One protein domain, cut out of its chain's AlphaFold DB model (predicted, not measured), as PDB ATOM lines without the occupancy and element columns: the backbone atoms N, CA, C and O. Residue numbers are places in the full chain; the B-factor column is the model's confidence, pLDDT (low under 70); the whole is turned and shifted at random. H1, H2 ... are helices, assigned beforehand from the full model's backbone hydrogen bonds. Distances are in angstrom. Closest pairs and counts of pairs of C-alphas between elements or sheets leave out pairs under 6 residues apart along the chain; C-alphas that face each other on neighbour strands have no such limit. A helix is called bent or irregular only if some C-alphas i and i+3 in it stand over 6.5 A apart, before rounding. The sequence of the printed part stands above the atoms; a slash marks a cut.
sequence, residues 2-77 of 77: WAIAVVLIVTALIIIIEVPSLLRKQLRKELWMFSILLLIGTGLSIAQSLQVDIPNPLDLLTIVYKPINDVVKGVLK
ATOM      1  N   TRP A   2     -44.679  30.391  -8.438       76.94
ATOM      2  CA  TRP A   2     -43.824  31.552  -8.107       76.94
ATOM      3  C   TRP A   2     -42.339  31.379  -8.467       76.94
ATOM      4  O   TRP A   2     -41.715  32.318  -8.951       76.94
ATOM      5  N   ALA A   3     -41.790  30.171  -8.305       79.25
ATOM      6  CA  ALA A   3     -40.393  29.886  -8.636       79.25
ATOM      7  C   ALA A   3     -40.066  30.114 -10.125       79.25
ATOM      8  O   ALA A   3     -39.038  30.702 -10.437       79.25
ATOM      9  N   ILE A   4     -40.967  29.744 -11.044       82.81
ATOM     10  CA  ILE A   4     -40.785  29.968 -12.490       82.81
ATOM     11  C   ILE A   4     -40.744  31.465 -12.803       82.81
ATOM     12  O   ILE A   4     -39.901  31.906 -13.580       82.81
ATOM     13  N   ALA A   5     -41.617  32.257 -12.172       85.75
ATOM     14  CA  ALA A   5     -41.627  33.705 -12.356       85.75
ATOM     15  C   ALA A   5     -40.301  34.338 -11.902       85.75
ATOM     16  O   ALA A   5     -39.737  35.158 -12.621       85.75
ATOM     17  N   VAL A   6     -39.761  33.905 -10.757       88.12
ATOM     18  CA  VAL A   6     -38.452  34.362 -10.263       88.12
ATOM     19  C   VAL A   6     -37.331  33.972 -11.225       88.12
ATOM     20  O   VAL A   6     -36.519  34.824 -11.577       88.12
ATOM     21  N   VAL A   7     -37.310  32.721 -11.700       87.88
ATOM     22  CA  VAL A   7     -36.312  32.244 -12.670       87.88
ATOM     23  C   VAL A   7     -36.349  33.096 -13.937       87.88
ATOM     24  O   VAL A   7     -35.312  33.611 -14.339       87.88
ATOM     25  N   LEU A   8     -37.531  33.331 -14.515       88.56
ATOM     26  CA  LEU A   8     -37.682  34.149 -15.723       88.56
ATOM     27  C   LEU A   8     -37.220  35.598 -15.522       88.56
ATOM     28  O   LEU A   8     -36.564  36.151 -16.403       88.56
ATOM     29  N   ILE A   9     -37.519  36.207 -14.369       92.25
ATOM     30  CA  ILE A   9     -37.071  37.569 -14.042       92.25
ATOM     31  C   ILE A   9     -35.543  37.631 -13.962       92.25
ATOM     32  O   ILE A   9     -34.930  38.528 -14.542       92.25
ATOM     33  N   VAL A  10     -34.916  36.665 -13.285       90.25
ATOM     34  CA  VAL A  10     -33.454  36.589 -13.175       90.25
ATOM     35  C   VAL A  10     -32.829  36.380 -14.553       90.25
ATOM     36  O   VAL A  10     -31.901  37.095 -14.916       90.25
ATOM     37  N   THR A  11     -33.368  35.474 -15.368       90.44
ATOM     38  CA  THR A  11     -32.904  35.263 -16.746       90.44
ATOM     39  C   THR A  11     -33.001  36.531 -17.584       90.44
ATOM     40  O   THR A  11     -32.049  36.870 -18.282       90.44
ATOM     41  N   ALA A  12     -34.119  37.256 -17.506       90.81
ATOM     42  CA  ALA A  12     -34.300  38.504 -18.237       90.81
ATOM     43  C   ALA A  12     -33.273  39.567 -17.813       90.81
ATOM     44  O   ALA A  12     -32.701  40.235 -18.671       90.81
ATOM     45  N   LEU A  13     -32.986  39.684 -16.512       93.12
ATOM     46  CA  LEU A  13     -31.942  40.572 -15.991       93.12
ATOM     47  C   LEU A  13     -30.559  40.226 -16.548       93.12
ATOM     48  O   LEU A  13     -29.854  41.115 -17.023       93.12
ATOM     49  N   ILE A  14     -30.197  38.943 -16.537       89.19
ATOM     50  CA  ILE A  14     -28.920  38.462 -17.076       89.19
ATOM     51  C   ILE A  14     -28.824  38.810 -18.571       89.19
ATOM     52  O   ILE A  14     -27.842  39.410 -19.000       89.19
ATOM     53  N   ILE A  15     -29.875  38.540 -19.355       89.44
ATOM     54  CA  ILE A  15     -29.934  38.881 -20.786       89.44
ATOM     55  C   ILE A  15     -29.721  40.381 -21.004       89.44
ATOM     56  O   ILE A  15     -28.905  40.764 -21.838       89.44
ATOM     57  N   ILE A  16     -30.416  41.240 -20.255       89.75
ATOM     58  CA  ILE A  16     -30.330  42.699 -20.412       89.75
ATOM     59  C   ILE A  16     -28.924  43.226 -20.098       89.75
ATOM     60  O   ILE A  16     -28.520  44.230 -20.676       89.75
ATOM     61  N   ILE A  17     -28.162  42.570 -19.222       87.88
ATOM     62  CA  ILE A  17     -26.801  42.992 -18.870       87.88
ATOM     63  C   ILE A  17     -25.773  42.411 -19.855       87.88
ATOM     64  O   ILE A  17     -24.943  43.145 -20.400       87.88
ATOM     65  N   GLU A  18     -25.824  41.106 -20.123       84.69
ATOM     66  CA  GLU A  18     -24.795  40.405 -20.901       84.69
ATOM     67  C   GLU A  18     -24.983  40.518 -22.413       84.69
ATOM     68  O   GLU A  18     -24.002  40.741 -23.125       84.69
ATOM     69  N   VAL A  19     -26.212  40.455 -22.938       85.38
ATOM     70  CA  VAL A  19     -26.454  40.538 -24.390       85.38
ATOM     71  C   VAL A  19     -25.953  41.847 -25.010       85.38
ATOM     72  O   VAL A  19     -25.232  41.766 -26.009       85.38
ATOM     73  N   PRO A  20     -26.236  43.052 -24.472       82.31
ATOM     74  CA  PRO A  20     -25.690  44.276 -25.053       82.31
ATOM     75  C   PRO A  20     -24.172  44.381 -24.878       82.31
ATOM     76  O   PRO A  20     -23.506  44.925 -25.759       82.31
ATOM     77  N   SER A  21     -23.608  43.843 -23.791       82.44
ATOM     78  CA  SER A  21     -22.154  43.788 -23.584       82.44
ATOM     79  C   SER A  21     -21.466  42.930 -24.658       82.44
ATOM     80  O   SER A  21     -20.490  43.362 -25.277       82.44
ATOM     81  N   LEU A  22     -22.029  41.757 -24.959       80.00
ATOM     82  CA  LEU A  22     -21.523  40.809 -25.957       80.00
ATOM     83  C   LEU A  22     -21.733  41.299 -27.398       80.00
ATOM     84  O   LEU A  22     -20.837  41.169 -28.237       80.00
ATOM     85  N   LEU A  23     -22.879  41.927 -27.684       80.38
ATOM     86  CA  LEU A  23     -23.166  42.561 -28.977       80.38
ATOM     87  C   LEU A  23     -22.205  43.714 -29.271       80.38
ATOM     88  O   LEU A  23     -21.688  43.800 -30.385       80.38
ATOM     89  N   ARG A  24     -21.918  44.572 -28.278       80.69
ATOM     90  CA  ARG A  24     -20.970  45.691 -28.427       80.69
ATOM     91  C   ARG A  24     -19.560  45.222 -28.774       80.69
ATOM     92  O   ARG A  24     -18.869  45.907 -29.518       80.69
ATOM     93  N   LYS A  25     -19.147  44.054 -28.280       79.69
ATOM     94  CA  LYS A  25     -17.835  43.462 -28.580       79.69
ATOM     95  C   LYS A  25     -17.813  42.620 -29.869       79.69
ATOM     96  O   LYS A  25     -16.774  42.062 -30.198       79.69
ATOM     97  N   GLN A  26     -18.932  42.518 -30.601       75.50
ATOM     98  CA  GLN A  26     -19.113  41.640 -31.773       75.50
ATOM     99  C   GLN A  26     -18.782  40.154 -31.523       75.50
ATOM    100  O   GLN A  26     -18.520  39.394 -32.460       75.50
ATOM    101  N   LEU A  27     -18.852  39.693 -30.272       79.06
ATOM    102  CA  LEU A  27     -18.474  38.331 -29.883       79.06
ATOM    103  C   LEU A  27     -19.628  37.357 -30.157       79.06
ATOM    104  O   LEU A  27     -20.251  36.809 -29.251       79.06
ATOM    105  N   ARG A  28     -19.927  37.128 -31.443       77.38
ATOM    106  CA  ARG A  28     -21.041  36.266 -31.884       77.38
ATOM    107  C   ARG A  28     -20.920  34.826 -31.374       77.38
ATOM    108  O   ARG A  28     -21.934  34.215 -31.060       77.38
ATOM    109  N   LYS A  29     -19.693  34.297 -31.274       83.44
ATOM    110  CA  LYS A  29     -19.433  32.950 -30.731       83.44
ATOM    111  C   LYS A  29     -19.747  32.864 -29.237       83.44
ATOM    112  O   LYS A  29     -20.351  31.891 -28.800       83.44
ATOM    113  N   GLU A  30     -19.371  33.886 -28.473       85.88
ATOM    114  CA  GLU A  30     -19.631  33.940 -27.031       85.88
ATOM    115  C   GLU A  30     -21.114  34.137 -26.742       85.88
ATOM    116  O   GLU A  30     -21.654  33.449 -25.886       85.88
ATOM    117  N   LEU A  31     -21.797  34.984 -27.517       85.44
ATOM    118  CA  LEU A  31     -23.247  35.154 -27.426       85.44
ATOM    119  C   LEU A  31     -23.992  33.833 -27.657       85.44
ATOM    120  O   LEU A  31     -24.966  33.540 -26.969       85.44
ATOM    121  N   TRP A  32     -23.515  33.019 -28.601       85.12
ATOM    122  CA  TRP A  32     -24.104  31.714 -28.882       85.12
ATOM    123  C   TRP A  32     -23.880  30.725 -27.731       85.12
ATOM    124  O   TRP A  32     -24.832  30.096 -27.273       85.12
ATOM    125  N   MET A  33     -22.653  30.651 -27.200       89.75
ATOM    126  CA  MET A  33     -22.322  29.815 -26.039       89.75
ATOM    127  C   MET A  33     -23.123  30.226 -24.796       89.75
ATOM    128  O   MET A  33     -23.695  29.380 -24.112       89.75
ATOM    129  N   PHE A  34     -23.203  31.534 -24.541       88.44
ATOM    130  CA  PHE A  34     -23.975  32.128 -23.457       88.44
ATOM    131  C   PHE A  34     -25.459  31.781 -23.585       88.44
ATOM    132  O   PHE A  34     -26.061  31.300 -22.632       88.44
ATOM    133  N   SER A  35     -26.039  31.958 -24.774       86.94
ATOM    134  CA  SER A  35     -27.450  31.660 -25.006       86.94
ATOM    135  C   SER A  35     -27.760  30.178 -24.801       86.94
ATOM    136  O   SER A  35     -28.762  29.874 -24.161       86.94
ATOM    137  N   ILE A  36     -26.904  29.265 -25.274       90.94
ATOM    138  CA  ILE A  36     -27.063  27.820 -25.048       90.94
ATOM    139  C   ILE A  36     -27.003  27.502 -23.553       90.94
ATOM    140  O   ILE A  36     -27.886  26.821 -23.035       90.94
ATOM    141  N   LEU A  37     -25.995  28.017 -22.850       91.00
ATOM    142  CA  LEU A  37     -25.810  27.751 -21.426       91.00
ATOM    143  C   LEU A  37     -26.967  28.310 -20.587       91.00
ATOM    144  O   LEU A  37     -27.460  27.640 -19.680       91.00
ATOM    145  N   LEU A  38     -27.450  29.504 -20.933       89.88
ATOM    146  CA  LEU A  38     -28.598  30.141 -20.297       89.88
ATOM    147  C   LEU A  38     -29.887  29.348 -20.543       89.88
ATOM    148  O   LEU A  38     -30.680  29.158 -19.623       89.88
ATOM    149  N   LEU A  39     -30.091  28.844 -21.762       91.06
ATOM    150  CA  LEU A  39     -31.259  28.034 -22.115       91.06
ATOM    151  C   LEU A  39     -31.244  26.695 -21.365       91.06
ATOM    152  O   LEU A  39     -32.267  26.282 -20.826       91.06
ATOM    153  N   ILE A  40     -30.075  26.062 -21.229       91.12
ATOM    154  CA  ILE A  40     -29.907  24.854 -20.409       91.12
ATOM    155  C   ILE A  40     -30.223  25.151 -18.939       91.12
ATOM    156  O   ILE A  40     -31.020  24.438 -18.335       91.12
ATOM    157  N   GLY A  41     -29.641  26.209 -18.365       88.00
ATOM    158  CA  GLY A  41     -29.853  26.576 -16.963       88.00
ATOM    159  C   GLY A  41     -31.319  26.880 -16.653       88.00
ATOM    160  O   GLY A  41     -31.887  26.326 -15.715       88.00
ATOM    161  N   THR A  42     -31.959  27.699 -17.487       88.19
ATOM    162  CA  THR A  42     -33.385  28.022 -17.350       88.19
ATOM    163  C   THR A  42     -34.291  26.824 -17.563       88.19
ATOM    164  O   THR A  42     -35.213  26.622 -16.773       88.19
ATOM    165  N   GLY A  43     -34.014  25.998 -18.573       86.75
ATOM    166  CA  GLY A  43     -34.730  24.751 -18.819       86.75
ATOM    167  C   GLY A  43     -34.662  23.811 -17.616       86.75
ATOM    168  O   GLY A  43     -35.698  23.314 -17.179       86.75
ATOM    169  N   LEU A  44     -33.476  23.641 -17.017       84.44
ATOM    170  CA  LEU A  44     -33.297  22.856 -15.791       84.44
ATOM    171  C   LEU A  44     -34.073  23.447 -14.610       84.44
ATOM    172  O   LEU A  44     -34.759  22.707 -13.910       84.44
ATOM    173  N   SER A  45     -34.004  24.761 -14.389       83.00
ATOM    174  CA  SER A  45     -34.733  25.417 -13.295       83.00
ATOM    175  C   SER A  45     -36.252  25.309 -13.455       83.00
ATOM    176  O   SER A  45     -36.970  25.115 -12.473       83.00
ATOM    177  N   ILE A  46     -36.760  25.400 -14.687       81.88
ATOM    178  CA  ILE A  46     -38.183  25.208 -14.989       81.88
ATOM    179  C   ILE A  46     -38.577  23.743 -14.778       81.88
ATOM    180  O   ILE A  46     -39.582  23.490 -14.119       81.88
ATOM    181  N   ALA A  47     -37.781  22.788 -15.267       81.44
ATOM    182  CA  ALA A  47     -38.023  21.358 -15.077       81.44
ATOM    183  C   ALA A  47     -38.038  20.975 -13.587       81.44
ATOM    184  O   ALA A  47     -38.949  20.284 -13.135       81.44
ATOM    185  N   GLN A  48     -37.100  21.515 -12.805       77.00
ATOM    186  CA  GLN A  48     -37.073  21.375 -11.351       77.00
ATOM    187  C   GLN A  48     -38.323  21.985 -10.699       77.00
ATOM    188  O   GLN A  48     -38.932  21.371  -9.824       77.00
ATOM    189  N   SER A  49     -38.747  23.181 -11.124       74.25
ATOM    190  CA  SER A  49     -39.942  23.825 -10.567       74.25
ATOM    191  C   SER A  49     -41.250  23.142 -10.968       74.25
ATOM    192  O   SER A  49     -42.248  23.325 -10.267       74.25
ATOM    193  N   LEU A  50     -41.276  22.426 -12.089       73.69
ATOM    194  CA  LEU A  50     -42.429  21.648 -12.533       73.69
ATOM    195  C   LEU A  50     -42.588  20.342 -11.748       73.69
ATOM    196  O   LEU A  50     -43.540  19.620 -12.019       73.69
ATOM    197  N   GLN A  51     -41.691  20.047 -10.792       64.94
ATOM    198  CA  GLN A  51     -41.643  18.753 -10.103       64.94
ATOM    199  C   GLN A  51     -41.677  17.591 -11.103       64.94
ATOM    200  O   GLN A  51     -42.211  16.528 -10.806       64.94
ATOM    201  N   VAL A  52     -41.110  17.796 -12.300       57.88
ATOM    202  CA  VAL A  52     -40.729  16.660 -13.133       57.88
ATOM    203  C   VAL A  52     -39.815  15.842 -12.238       57.88
ATOM    204  O   VAL A  52     -38.870  16.416 -11.693       57.88
ATOM    205  N   ASP A  53     -40.145  14.564 -12.036       55.53
ATOM    206  CA  ASP A  53     -39.357  13.604 -11.263       55.53
ATOM    207  C   ASP A  53     -37.987  13.427 -11.933       55.53
ATOM    208  O   ASP A  53     -37.689  12.439 -12.600       55.53
ATOM    209  N   ILE A  54     -37.148  14.448 -11.813       56.56
ATOM    210  CA  ILE A  54     -35.723  14.370 -12.031       56.56
ATOM    211  C   ILE A  54     -35.263  13.598 -10.801       56.56
ATOM    212  O   ILE A  54     -35.351  14.160  -9.705       56.56
ATOM    213  N   PRO A  55     -34.846  12.324 -10.942       53.56
ATOM    214  CA  PRO A  55     -34.416  11.533  -9.803       53.56
ATOM    215  C   PRO A  55     -33.369  12.350  -9.063       53.56
ATOM    216  O   PRO A  55     -32.328  12.712  -9.624       53.56
ATOM    217  N   ASN A  56     -33.698  12.729  -7.832       57.00
ATOM    218  CA  ASN A  56     -32.823  13.554  -7.029       57.00
ATOM    219  C   ASN A  56     -31.503  12.778  -6.898       57.00
ATOM    220  O   ASN A  56     -31.538  11.574  -6.633       57.00
ATOM    221  N   PRO A  57     -30.324  13.396  -7.067       59.97
ATOM    222  CA  PRO A  57     -29.062  12.721  -6.775       59.97
ATOM    223  C   PRO A  57     -29.058  12.077  -5.381       59.97
ATOM    224  O   PRO A  57     -28.435  11.039  -5.177       59.97
ATOM    225  N   LEU A  58     -29.821  12.644  -4.438       61.84
ATOM    226  CA  LEU A  58     -30.064  12.060  -3.120       61.84
ATOM    227  C   LEU A  58     -30.879  10.757  -3.160       61.84
ATOM    228  O   LEU A  58     -30.627   9.884  -2.337       61.84
ATOM    229  N   ASP A  59     -31.801  10.575  -4.106       67.81
ATOM    230  CA  ASP A  59     -32.522   9.307  -4.294       67.81
ATOM    231  C   ASP A  59     -31.608   8.234  -4.880       67.81
ATOM    232  O   ASP A  59     -31.638   7.089  -4.433       67.81
ATOM    233  N   LEU A  60     -30.723   8.602  -5.811       68.00
ATOM    234  CA  LEU A  60     -29.672   7.697  -6.288       68.00
ATOM    235  C   LEU A  60     -28.730   7.294  -5.153       68.00
ATOM    236  O   LEU A  60     -28.429   6.112  -4.991       68.00
ATOM    237  N   LEU A  61     -28.314   8.254  -4.325       69.38
ATOM    238  CA  LEU A  61     -27.546   7.963  -3.117       69.38
ATOM    239  C   LEU A  61     -28.335   7.064  -2.166       69.38
ATOM    240  O   LEU A  61     -27.775   6.118  -1.626       69.38
ATOM    241  N   THR A  62     -29.639   7.287  -2.015       74.12
ATOM    242  CA  THR A  62     -30.500   6.455  -1.172       74.12
ATOM    243  C   THR A  62     -30.576   5.025  -1.698       74.12
ATOM    244  O   THR A  62     -30.507   4.105  -0.893       74.12
ATOM    245  N   ILE A  63     -30.634   4.802  -3.016       74.88
ATOM    246  CA  ILE A  63     -30.592   3.465  -3.634       74.88
ATOM    247  C   ILE A  63     -29.242   2.784  -3.381       74.88
ATOM    248  O   ILE A  63     -29.214   1.617  -2.992       74.88
ATOM    249  N   VAL A  64     -28.133   3.508  -3.554       78.62
ATOM    250  CA  VAL A  64     -26.773   2.979  -3.340       78.62
ATOM    251  C   VAL A  64     -26.518   2.656  -1.865       78.62
ATOM    252  O   VAL A  64     -25.908   1.635  -1.553       78.62
ATOM    253  N   TYR A  65     -27.008   3.489  -0.944       76.00
ATOM    254  CA  TYR A  65     -26.821   3.314   0.498       76.00
ATOM    255  C   TYR A  65     -27.870   2.409   1.156       76.00
ATOM    256  O   TYR A  65     -27.630   1.920   2.260       76.00
ATOM    257  N   LYS A  66     -29.005   2.135   0.499       77.38
ATOM    258  CA  LYS A  66     -30.043   1.212   0.986       77.38
ATOM    259  C   LYS A  66     -29.498  -0.154   1.424       77.38
ATOM    260  O   LYS A  66     -29.772  -0.525   2.562       77.38
ATOM    261  N   PRO A  67     -28.698  -0.881   0.613       78.38
ATOM    262  CA  PRO A  67     -28.185  -2.194   1.008       78.38
ATOM    263  C   PRO A  67     -27.268  -2.121   2.232       78.38
ATOM    264  O   PRO A  67     -27.319  -2.996   3.089       78.38
ATOM    265  N   ILE A  68     -26.475  -1.055   2.365       80.88
ATOM    266  CA  ILE A  68     -25.621  -0.838   3.541       80.88
ATOM    267  C   ILE A  68     -26.491  -0.592   4.777       80.88
ATOM    268  O   ILE A  68     -26.240  -1.157   5.837       80.88
ATOM    269  N   ASN A  69     -27.544   0.214   4.636       78.62
ATOM    270  CA  ASN A  69     -28.475   0.519   5.718       78.62
ATOM    271  C   ASN A  69     -29.249  -0.729   6.181       78.62
ATOM    272  O   ASN A  69     -29.461  -0.908   7.377       78.62
ATOM    273  N   ASP A  70     -29.629  -1.609   5.254       78.94
ATOM    274  CA  ASP A  70     -30.306  -2.871   5.569       78.94
ATOM    275  C   ASP A  70     -29.365  -3.865   6.268       78.94
ATOM    276  O   ASP A  70     -29.768  -4.501   7.243       78.94
ATOM    277  N   VAL A  71     -28.093  -3.939   5.858       83.44
ATOM    278  CA  VAL A  71     -27.066  -4.732   6.560       83.44
ATOM    279  C   VAL A  71     -26.833  -4.193   7.972       83.44
ATOM    280  O   VAL A  71     -26.845  -4.959   8.931       83.44
ATOM    281  N   VAL A  72     -26.680  -2.876   8.131       82.75
ATOM    282  CA  VAL A  72     -26.480  -2.239   9.443       82.75
ATOM    283  C   VAL A  72     -27.689  -2.459  10.355       82.75
ATOM    284  O   VAL A  72     -27.516  -2.843  11.508       82.75
ATOM    285  N   LYS A  73     -28.919  -2.297   9.853       78.62
ATOM    286  CA  LYS A  73     -30.143  -2.603  10.615       78.62
ATOM    287  C   LYS A  73     -30.262  -4.080  10.981       78.62
ATOM    288  O   LYS A  73     -30.798  -4.384  12.041       78.62
ATOM    289  N   GLY A  74     -29.790  -4.981  10.121       78.94
ATOM    290  CA  GLY A  74     -29.762  -6.417  10.388       78.94
ATOM    291  C   GLY A  74     -28.737  -6.820  11.452       78.94
ATOM    292  O   GLY A  74     -28.991  -7.756  12.194       78.94
ATOM    293  N   VAL A  75     -27.612  -6.105  11.546       78.38
ATOM    294  CA  VAL A  75     -26.554  -6.334  12.553       78.38
ATOM    295  C   VAL A  75     -26.884  -5.684  13.902       78.38
ATOM    296  O   VAL A  75     -26.443  -6.164  14.940       78.38
ATOM    297  N   LEU A  76     -27.652  -4.591  13.898       73.81
ATOM    298  CA  LEU A  76     -28.077  -3.868  15.104       73.81
ATOM    299  C   LEU A  76     -29.347  -4.446  15.766       73.81
ATOM    300  O   LEU A  76     -29.870  -3.827  16.694       73.81
ATOM    301  N   LYS A  77     -29.854  -5.589  15.294       52.19
ATOM    302  CA  LYS A  77     -31.002  -6.309  15.861       52.19
ATOM    303  C   LYS A  77     -30.546  -7.610  16.509       52.19
ATOM    304  O   LYS A  77     -31.127  -7.947  17.563       52.19
TER     305      LYS A  77
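What this domain is: This is residues 2 to 77 of the 77 residues of an uncharacterized protein of Aneurinibacillus migulanus (UniProt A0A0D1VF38). What shape is this? H1, the longest helix, and H2 lie side by side as a helical hairpin, and the bent H3 sticks out as a free arm that makes the length. What is printed? The printed part has 76 residues, 64 of them in three named helices, H1, H2, H3 in this order, with no named strand; the class is all helix, and the whole is extended, with radius of gyration of the C-alphas 20.8 A and spans 69 by 28 by 16 A.

Where its parts are: Where is the hairpin? H1, residues 2 to 24, runs 33.7 A from C-alpha 2 at (-43.824, 31.552, -8.107); H2, residues 28 to 49, runs 31.1 A. Where is H3? By its hydrogen bonds residues 57 to 75 were assigned as one helix, but it is bent, C-alphas 64 and 67 being 6.9 A apart: H3a is 57 to 64, 10.6 A, and H3b is 67 to 75, 12.4 A, ending with C-alpha 75 at (-26.554, -6.334, 12.553).

How they stand to each other: How do H1 and H2 stand? They touch, closest C-alphas Ile 4 and Ile 46 at 6.0 A, with a shallow tilt of 3 degrees, opposite ways. And the arms? H3a and H3b, at a steep tilt of 51 degrees, are apart from H1 and H2. Are the backbones paired? Every O i to N i+4 pair is within hydrogen-bond range in H2, H3a and H3b; in H1, 17 of 19.

The domain as a whole: How large? The farthest C-alphas, Arg 24 and Lys 77, are 69.0 A apart. Any cut or low confidence? The printed part has no cut and no long link; pLDDT is under 70 at residues 51 to 61 and 77.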